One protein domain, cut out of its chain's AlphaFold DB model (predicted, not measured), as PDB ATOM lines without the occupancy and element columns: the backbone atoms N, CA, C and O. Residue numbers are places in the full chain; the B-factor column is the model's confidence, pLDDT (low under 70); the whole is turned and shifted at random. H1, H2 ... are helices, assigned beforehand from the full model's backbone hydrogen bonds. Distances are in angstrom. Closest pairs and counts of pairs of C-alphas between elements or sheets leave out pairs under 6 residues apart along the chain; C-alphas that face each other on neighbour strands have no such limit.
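What this domain is: This is residues 2 to 66 of the 243 residues of an uncharacterized protein of Trichophyton soudanense CBS 452.61 (UniProt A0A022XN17). One long helix, H4, has a short helical hairpin, H2 and H3, packed on one side of it, while residues 2 to 13, with H1, stick out as an arm far from that body. The hairpin lies between H4 and the arm. The printed part has 65 residues and four named helices, H1 to H4 in chain order, with no named strand: all helix. It is loose, with a radius of gyration of the C-alphas of 14.1 A, and flat, spanning 39 by 36 by 15 A.

How they stand to each other: Start at H4, residues 44 to 64. Its residues 53 to 57 alone touch H2, residues 17 to 22, the same way at a shallow tilt of 31 degrees; the closest C-alphas, Ser 22 and Val 57, are 6.0 A apart. Its residues 46 to 50 alone touch H3, residues 26 to 37, opposite ways at a steep tilt of 48 degrees; the closest C-alphas, Ser 34 and Val 46, are 6.6 A apart. H2 and H3 form a hairpin and touch at a shallow tilt of 20 degrees, opposite ways, with the closest C-alphas, Pro 17 and Ala 29, at 4.3 A. Helix packing is only just mostly aligned: 2 of the 3 touching pairs are at a shallow tilt. H1, residues 2 to 10, is apart from H2, H3 and H4. In H1, H2, H3 and H4 every O i to N i+4 pair is within hydrogen-bond range.

Where its parts are: Find C-alpha 44 at (95.607, 70.693, 108.876); from there H4 runs 30.1 A to C-alpha 64 at (97.718, 93.303, 128.705). H3 measures 16.4 A, H2 8.7 A. H1 begins at C-alpha 2, (131.288, 85.865, 116.034), and measures 12.1 A.

The domain as a whole: The C-alphas farthest apart, Phe 2 and Gly 66, are 40.8 A apart. The printed part has no cut. H2 to H3 is a tight link; H1 to H2 and H3 to H4 are short. Look for low confidence at residues 63 to 66, under 70; the mean pLDDT of the printed part is 84.5.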
ATOM      1  N   PHE A   2     132.512  86.695 115.996       71.50
ATOM      2  CA  PHE A   2     131.288  85.865 116.034       71.50
ATOM      3  C   PHE A   2     129.973  86.661 116.017       71.50
ATOM      4  O   PHE A   2     129.085  86.330 115.242       71.50
ATOM      5  N   ALA A   3     129.870  87.755 116.780       77.25
ATOM      6  CA  ALA A   3     128.683  88.618 116.755       77.25
ATOM      7  C   ALA A   3     128.397  89.220 115.362       77.25
ATOM      8  O   ALA A   3     127.243  89.336 114.967       77.25
ATOM      9  N   GLY A   4     129.444  89.545 114.593       81.56
ATOM     10  CA  GLY A   4     129.302  90.052 113.224       81.56
ATOM     11  C   GLY A   4     128.838  88.973 112.246       81.56
ATOM     12  O   GLY A   4     127.996  89.241 111.400       81.56
ATOM     13  N   ILE A   5     129.323  87.738 112.404       85.88
ATOM     14  CA  ILE A   5     128.861  86.587 111.612       85.88
ATOM     15  C   ILE A   5     127.384  86.302 111.903       85.88
ATOM     16  O   ILE A   5     126.606  86.127 110.973       85.88
ATOM     17  N   ILE A   6     126.986  86.311 113.179       86.25
ATOM     18  CA  ILE A   6     125.584  86.125 113.579       86.25
ATOM     19  C   ILE A   6     124.703  87.217 112.965       86.25
ATOM     20  O   ILE A   6     123.658  86.901 112.404       86.25
ATOM     21  N   LEU A   7     125.141  88.481 113.007       86.38
ATOM     22  CA  LEU A   7     124.404  89.590 112.403       86.38
ATOM     23  C   LEU A   7     124.234  89.401 110.889       86.38
ATOM     24  O   LEU A   7     123.125  89.527 110.381       86.38
ATOM     25  N   LEU A   8     125.301  89.042 110.175       88.19
ATOM     26  CA  LEU A   8     125.236  88.811 108.730       88.19
ATOM     27  C   LEU A   8     124.314  87.639 108.372       88.19
ATOM     28  O   LEU A   8     123.508  87.757 107.453       88.19
ATOM     29  N   LEU A   9     124.391  86.533 109.116       86.50
ATOM     30  CA  LEU A   9     123.539  85.364 108.884       86.50
ATOM     31  C   LEU A   9     122.073  85.625 109.253       86.50
ATOM     32  O   LEU A   9     121.185  85.065 108.616       86.50
ATOM     33  N   SER A  10     121.805  86.499 110.230       83.50
ATOM     34  CA  SER A  10     120.439  86.818 110.662       83.50
ATOM     35  C   SER A  10     119.592  87.497 109.581       83.50
ATOM     36  O   SER A  10     118.379  87.322 109.577       83.50
ATOM     37  N   ILE A  11     120.213  88.184 108.614       84.25
ATOM     38  CA  ILE A  11     119.513  88.852 107.500       84.25
ATOM     39  C   ILE A  11     118.782  87.835 106.602       84.25
ATOM     40  O   ILE A  11     117.779  88.169 105.978       84.25
ATOM     41  N   GLY A  12     119.267  86.589 106.537       81.50
ATOM     42  CA  GLY A  12     118.665  85.525 105.728       81.50
ATOM     43  C   GLY A  12     117.619  84.672 106.453       81.50
ATOM     44  O   GLY A  12     117.060  83.766 105.837       81.50
ATOM     45  N   VAL A  13     117.375  84.910 107.745       84.69
ATOM     46  CA  VAL A  13     116.486  84.080 108.569       84.69
ATOM     47  C   VAL A  13     115.076  84.663 108.568       84.69
ATOM     48  O   VAL A  13     114.886  85.859 108.773       84.69
ATOM     49  N   HIS A  14     114.068  83.816 108.349       83.19
ATOM     50  CA  HIS A  14     112.671  84.226 108.467       83.19
ATOM     51  C   HIS A  14     112.317  84.554 109.918       83.19
ATOM     52  O   HIS A  14     112.713  83.854 110.851       83.19
ATOM     53  N   GLU A  15     111.521  85.602 110.096       85.75
ATOM     54  CA  GLU A  15     111.003  85.988 111.405       85.75
ATOM     55  C   GLU A  15     110.139  84.884 112.026       85.75
ATOM     56  O   GLU A  15     109.465  84.127 111.333       85.75
ATOM     57  N   SER A  16     110.105  84.801 113.358       87.25
ATOM     58  CA  SER A  16     109.277  83.794 114.032       87.25
ATOM     59  C   SER A  16     107.784  83.979 113.683       87.25
ATOM     60  O   SER A  16     107.267  85.088 113.862       87.25
ATOM     61  N   PRO A  17     107.039  82.916 113.301       87.31
ATOM     62  CA  PRO A  17     105.593  82.993 113.047       87.31
ATOM     63  C   PRO A  17     104.817  83.637 114.201       87.31
ATOM     64  O   PRO A  17     103.900  84.430 113.993       87.31
ATOM     65  N   ARG A  18     105.248  83.382 115.441       85.50
ATOM     66  CA  ARG A  18     104.676  83.987 116.648       85.50
ATOM     67  C   ARG A  18     104.893  85.501 116.715       85.50
ATOM     68  O   ARG A  18     103.994  86.232 117.127       85.50
ATOM     69  N   PHE A  19     106.072  85.987 116.328       85.44
ATOM     70  CA  PHE A  19     106.348  87.423 116.281       85.44
ATOM     71  C   PHE A  19     105.455  88.108 115.241       85.44
ATOM     72  O   PHE A  19     104.802  89.106 115.558       85.44
ATOM     73  N   LEU A  20     105.341  87.526 114.046       87.56
ATOM     74  CA  LEU A  20     104.464  88.021 112.983       87.56
ATOM     75  C   LEU A  20     102.990  88.035 113.429       87.56
ATOM     76  O   LEU A  20     102.311  89.056 113.285       87.56
ATOM     77  N   ALA A  21     102.530  86.971 114.096       87.44
ATOM     78  CA  ALA A  21     101.200  86.903 114.702       87.44
ATOM     79  C   ALA A  21     100.977  88.003 115.757       87.44
ATOM     80  O   ALA A  21      99.939  88.672 115.756       87.44
ATOM     81  N   SER A  22     101.973  88.280 116.607       81.88
ATOM     82  CA  SER A  22     101.902  89.368 117.596       81.88
ATOM     83  C   SER A  22     101.723  90.749 116.950       81.88
ATOM     84  O   SER A  22     100.986  91.589 117.476       81.88
ATOM     85  N   LYS A  23     102.306  90.958 115.762       84.81
ATOM     86  CA  LYS A  23     102.175  92.181 114.954       84.81
ATOM     87  C   LYS A  23     100.904  92.234 114.101       84.81
ATOM     88  O   LYS A  23     100.681  93.236 113.436       84.81
ATOM     89  N   GLY A  24     100.065  91.197 114.137       85.00
ATOM     90  CA  GLY A  24      98.834  91.116 113.344       85.00
ATOM     91  C   GLY A  24      99.049  90.701 111.884       85.00
ATOM     92  O   GLY A  24      98.101  90.716 111.107       85.00
ATOM     93  N   LYS A  25     100.266  90.292 111.504       89.19
ATOM     94  CA  LYS A  25     100.621  89.846 110.149       89.19
ATOM     95  C   LYS A  25     100.282  88.363 109.969       89.19
ATOM     96  O   LYS A  25     101.169  87.512 109.985       89.19
ATOM     97  N   LYS A  26      98.987  88.040 109.874       87.19
ATOM     98  CA  LYS A  26      98.500  86.647 109.891       87.19
ATOM     99  C   LYS A  26      98.972  85.825 108.684       87.19
ATOM    100  O   LYS A  26      99.420  84.697 108.862       87.19
ATOM    101  N   GLU A  27      98.921  86.413 107.493       88.00
ATOM    102  CA  GLU A  27      99.314  85.764 106.234       88.00
ATOM    103  C   GLU A  27     100.822  85.474 106.191       88.00
ATOM    104  O   GLU A  27     101.231  84.343 105.945       88.00
ATOM    105  N   GLU A  28     101.665  86.455 106.543       88.56
ATOM    106  CA  GLU A  28     103.123  86.260 106.626       88.56
ATOM    107  C   GLU A  28     103.503  85.190 107.665       88.56
ATOM    108  O   GLU A  28     104.455  84.429 107.465       88.56
ATOM    109  N   ALA A  29     102.762  85.121 108.778       88.56
ATOM    110  CA  ALA A  29     102.978  84.117 109.810       88.56
ATOM    111  C   ALA A  29     102.669  82.701 109.294       88.56
ATOM    112  O   ALA A  29     103.488  81.804 109.495       88.56
ATOM    113  N   ALA A  30     101.555  82.518 108.576       88.25
ATOM    114  CA  ALA A  30     101.184  81.239 107.967       88.25
ATOM    115  C   ALA A  30     102.184  80.804 106.881       88.25
ATOM    116  O   ALA A  30     102.662  79.669 106.908       88.25
ATOM    117  N   ALA A  31     102.594  81.724 106.003       89.75
ATOM    118  CA  ALA A  31     103.596  81.458 104.972       89.75
ATOM    119  C   ALA A  31     104.956  81.060 105.566       89.75
ATOM    120  O   ALA A  31     105.644  80.168 105.065       89.75
ATOM    121  N   THR A  32     105.357  81.701 106.666       90.25
ATOM    122  CA  THR A  32     106.599  81.347 107.365       90.25
ATOM    123  C   THR A  32     106.480  79.995 108.065       90.25
ATOM    124  O   THR A  32     107.418  79.201 108.038       90.25
ATOM    125  N   MET A  33     105.317  79.692 108.639       89.38
ATOM    126  CA  MET A  33     105.051  78.411 109.286       89.38
ATOM    127  C   MET A  33     105.077  77.240 108.298       89.38
ATOM    128  O   MET A  33     105.702  76.215 108.568       89.38
ATOM    129  N   SER A  34     104.469  77.434 107.129       90.00
ATOM    130  CA  SER A  34     104.512  76.516 105.988       90.00
ATOM    131  C   SER A  34     105.954  76.215 105.557       90.00
ATOM    132  O   SER A  34     106.346  75.050 105.474       90.00
ATOM    133  N   LYS A  35     106.802  77.247 105.430       88.75
ATOM    134  CA  LYS A  35     108.237  77.083 105.122       88.75
ATOM    135  C   LYS A  35     109.003  76.303 106.192       88.75
ATOM    136  O   LYS A  35     109.824  75.462 105.846       88.75
ATOM    137  N   ILE A  36     108.748  76.568 107.476       88.31
ATOM    138  CA  ILE A  36     109.435  75.890 108.591       88.31
ATOM    139  C   ILE A  36     109.017  74.419 108.685       88.31
ATOM    140  O   ILE A  36     109.858  73.550 108.916       88.31
ATOM    141  N   ARG A  37     107.722  74.127 108.520       88.31
ATOM    142  CA  ARG A  37     107.177  72.763 108.579       88.31
ATOM    143  C   ARG A  37     107.355  71.983 107.277       88.31
ATOM    144  O   ARG A  37     107.179  70.769 107.292       88.31
ATOM    145  N   ASN A  38     107.730  72.661 106.191       90.19
ATOM    146  CA  ASN A  38     107.816  72.118 104.837       90.19
ATOM    147  C   ASN A  38     106.502  71.434 104.403       90.19
ATOM    148  O   ASN A  38     106.501  70.344 103.835       90.19
ATOM    149  N   LEU A  39     105.378  72.071 104.740       90.81
ATOM    150  CA  LEU A  39     104.011  71.621 104.473       90.81
ATOM    151  C   LEU A  39     103.224  72.778 103.858       90.81
ATOM    152  O   LEU A  39     103.490  73.921 104.222       90.81
ATOM    153  N   PRO A  40     102.255  72.519 102.965       89.75
ATOM    154  CA  PRO A  40     101.466  73.587 102.372       89.75
ATOM    155  C   PRO A  40     100.615  74.293 103.440       89.75
ATOM    156  O   PRO A  40     100.318  73.739 104.500       89.75
ATOM    157  N   GLU A  41     100.263  75.552 103.183       85.50
ATOM    158  CA  GLU A  41      99.593  76.416 104.166       85.50
ATOM    159  C   GLU A  41      98.215  75.893 104.585       85.50
ATOM    160  O   GLU A  41      97.781  76.121 105.710       85.50
ATOM    161  N   ASP A  42      97.537  75.166 103.702       88.12
ATOM    162  CA  ASP A  42      96.236  74.531 103.923       88.12
ATOM    163  C   ASP A  42      96.326  73.209 104.702       88.12
ATOM    164  O   ASP A  42      95.298  72.647 105.090       88.12
ATOM    165  N   HIS A  43      97.535  72.711 104.976       90.44
ATOM    166  CA  HIS A  43      97.708  71.463 105.702       90.44
ATOM    167  C   HIS A  43      97.120  71.578 107.124       90.44
ATOM    168  O   HIS A  43      97.492  72.498 107.863       90.44
ATOM    169  N   PRO A  44      96.288  70.617 107.581       90.25
ATOM    170  CA  PRO A  44      95.607  70.693 108.876       90.25
ATOM    171  C   PRO A  44      96.548  70.964 110.053       90.25
ATOM    172  O   PRO A  44      96.252  71.790 110.905       90.25
ATOM    173  N   TYR A  45      97.726  70.332 110.060       88.94
ATOM    174  CA  TYR A  45      98.750  70.549 111.089       88.94
ATOM    175  C   TYR A  45      99.227  72.010 111.179       88.94
ATOM    176  O   TYR A  45      99.346  72.546 112.277       88.94
ATOM    177  N   VAL A  46      99.467  72.665 110.035       89.31
ATOM    178  CA  VAL A  46      99.916  74.065 109.990       89.31
ATOM    179  C   VAL A  46      98.791  74.982 110.465       89.31
ATOM    180  O   VAL A  46      99.032  75.874 111.273       89.31
ATOM    181  N   GLN A  47      97.558  74.726 110.025       90.12
ATOM    182  CA  GLN A  47      96.379  75.491 110.431       90.12
ATOM    183  C   GLN A  47      96.109  75.387 111.936       90.12
ATOM    184  O   GLN A  47      95.914  76.409 112.590       90.12
ATOM    185  N   THR A  48      96.152  74.180 112.510       91.62
ATOM    186  CA  THR A  48      95.963  73.979 113.954       91.62
ATOM    187  C   THR A  48      97.037  74.702 114.762       91.62
ATOM    188  O   THR A  48      96.707  75.455 115.673       91.62
ATOM    189  N   GLU A  49      98.312  74.553 114.397       89.88
ATOM    190  CA  GLU A  49      99.403  75.202 115.131       89.88
ATOM    191  C   GLU A  49      99.342  76.737 115.015       89.88
ATOM    192  O   GLU A  49      99.605  77.457 115.978       89.88
ATOM    193  N   MET A  50      98.929  77.258 113.855       91.38
ATOM    194  CA  MET A  50      98.695  78.691 113.663       91.38
ATOM    195  C   MET A  50      97.522  79.210 114.501       91.38
ATOM    196  O   MET A  50      97.638  80.286 115.091       91.38
ATOM    197  N   LEU A  51      96.418  78.463 114.585       90.81
ATOM    198  CA  LEU A  51      95.278  78.806 115.441       90.81
ATOM    199  C   LEU A  51      95.692  78.868 116.914       90.81
ATOM    200  O   LEU A  51      95.406  79.870 117.569       90.81
ATOM    201  N   ASP A  52      96.441  77.875 117.398       89.50
ATOM    202  CA  ASP A  52      96.963  77.852 118.768       89.50
ATOM    203  C   ASP A  52      97.833  79.086 119.059       89.50
ATOM    204  O   ASP A  52      97.713  79.720 120.112       89.50
ATOM    205  N   ILE A  53      98.705  79.467 118.116       88.75
ATOM    206  CA  ILE A  53      99.548  80.662 118.240       88.75
ATOM    207  C   ILE A  53      98.694  81.932 118.289       88.75
ATOM    208  O   ILE A  53      98.948  82.796 119.133       88.75
ATOM    209  N   PHE A  54      97.706  82.078 117.402       89.19
ATOM    210  CA  PHE A  54      96.844  83.262 117.389       89.19
ATOM    211  C   PHE A  54      96.043  83.386 118.678       89.19
ATOM    212  O   PHE A  54      96.020  84.467 119.262       89.19
ATOM    213  N   GLU A  55      95.466  82.288 119.160       88.19
ATOM    214  CA  GLU A  55      94.693  82.278 120.396       88.19
ATOM    215  C   GLU A  55      95.566  82.637 121.609       88.19
ATOM    216  O   GLU A  55      95.174  83.444 122.452       88.19
ATOM    217  N   GLN A  56      96.795  82.108 121.680       83.62
ATOM    218  CA  GLN A  56      97.759  82.490 122.716       83.62
ATOM    219  C   GLN A  56      98.096  83.983 122.663       83.62
ATOM    220  O   GLN A  56      98.125  84.646 123.700       83.62
ATOM    221  N   VAL A  57      98.349  84.523 121.469       84.19
ATOM    222  CA  VAL A  57      98.672  85.944 121.273       84.19
ATOM    223  C   VAL A  57      97.490  86.841 121.641       84.19
ATOM    224  O   VAL A  57      97.691  87.905 122.227       84.19
ATOM    225  N   GLU A  58      96.268  86.436 121.312       83.50
ATOM    226  CA  GLU A  58      95.048  87.184 121.610       83.50
ATOM    227  C   GLU A  58      94.780  87.204 123.117       83.50
ATOM    228  O   GLU A  58      94.684  88.287 123.694       83.50
ATOM    229  N   ARG A  59      94.859  86.045 123.791       80.06
ATOM    230  CA  ARG A  59      94.800  85.955 125.262       80.06
ATOM    231  C   ARG A  59      95.872  86.811 125.945       80.06
ATOM    232  O   ARG A  59      95.620  87.442 126.973       80.06
ATOM    233  N   GLU A  60      97.086  86.859 125.392       74.00
ATOM    234  CA  GLU A  60      98.166  87.710 125.908       74.00
ATOM    235  C   GLU A  60      97.880  89.202 125.728       74.00
ATOM    236  O   GLU A  60      98.147  89.988 126.645       74.00
ATOM    237  N   LYS A  61      97.342  89.598 124.568       74.81
ATOM    238  CA  LYS A  61      96.945  90.980 124.287       74.81
ATOM    239  C   LYS A  61      95.816  91.409 125.206       74.81
ATOM    240  O   LYS A  61      95.969  92.433 125.862       74.81
ATOM    241  N   GLU A  62      94.758  90.613 125.322       73.81
ATOM    242  CA  GLU A  62      93.606  90.881 126.187       73.81
ATOM    243  C   GLU A  62      94.012  91.081 127.645       73.81
ATOM    244  O   GLU A  62      93.642  92.075 128.264       73.81
ATOM    245  N   ALA A  63      94.865  90.204 128.174       62.78
ATOM    246  CA  ALA A  63      95.356  90.331 129.541       62.78
ATOM    247  C   ALA A  63      96.241  91.578 129.755       62.78
ATOM    248  O   ALA A  63      96.454  92.004 130.892       62.78
ATOM    249  N   THR A  64      96.801  92.146 128.681       61.56
ATOM    250  CA  THR A  64      97.718  93.303 128.705       61.56
ATOM    251  C   THR A  64      97.026  94.616 128.308       61.56
ATOM    252  O   THR A  64      97.595  95.693 128.516       61.56
ATOM    253  N   LEU A  65      95.790  94.556 127.795       54.84
ATOM    254  CA  LEU A  65      94.959  95.728 127.527       54.84
ATOM    255  C   LEU A  65      94.795  96.537 128.826       54.84
ATOM    256  O   LEU A  65      94.285  96.049 129.829       54.84
ATOM    257  N   GLY A  66      95.276  97.783 128.812       54.72
ATOM    258  CA  GLY A  66      95.141  98.743 129.919       54.72
ATOM    259  C   GLY A  66      96.323  98.840 130.894       54.72
ATOM    260  O   GLY A  66      96.333  99.722 131.746       54.72
TER     261      GLY A  66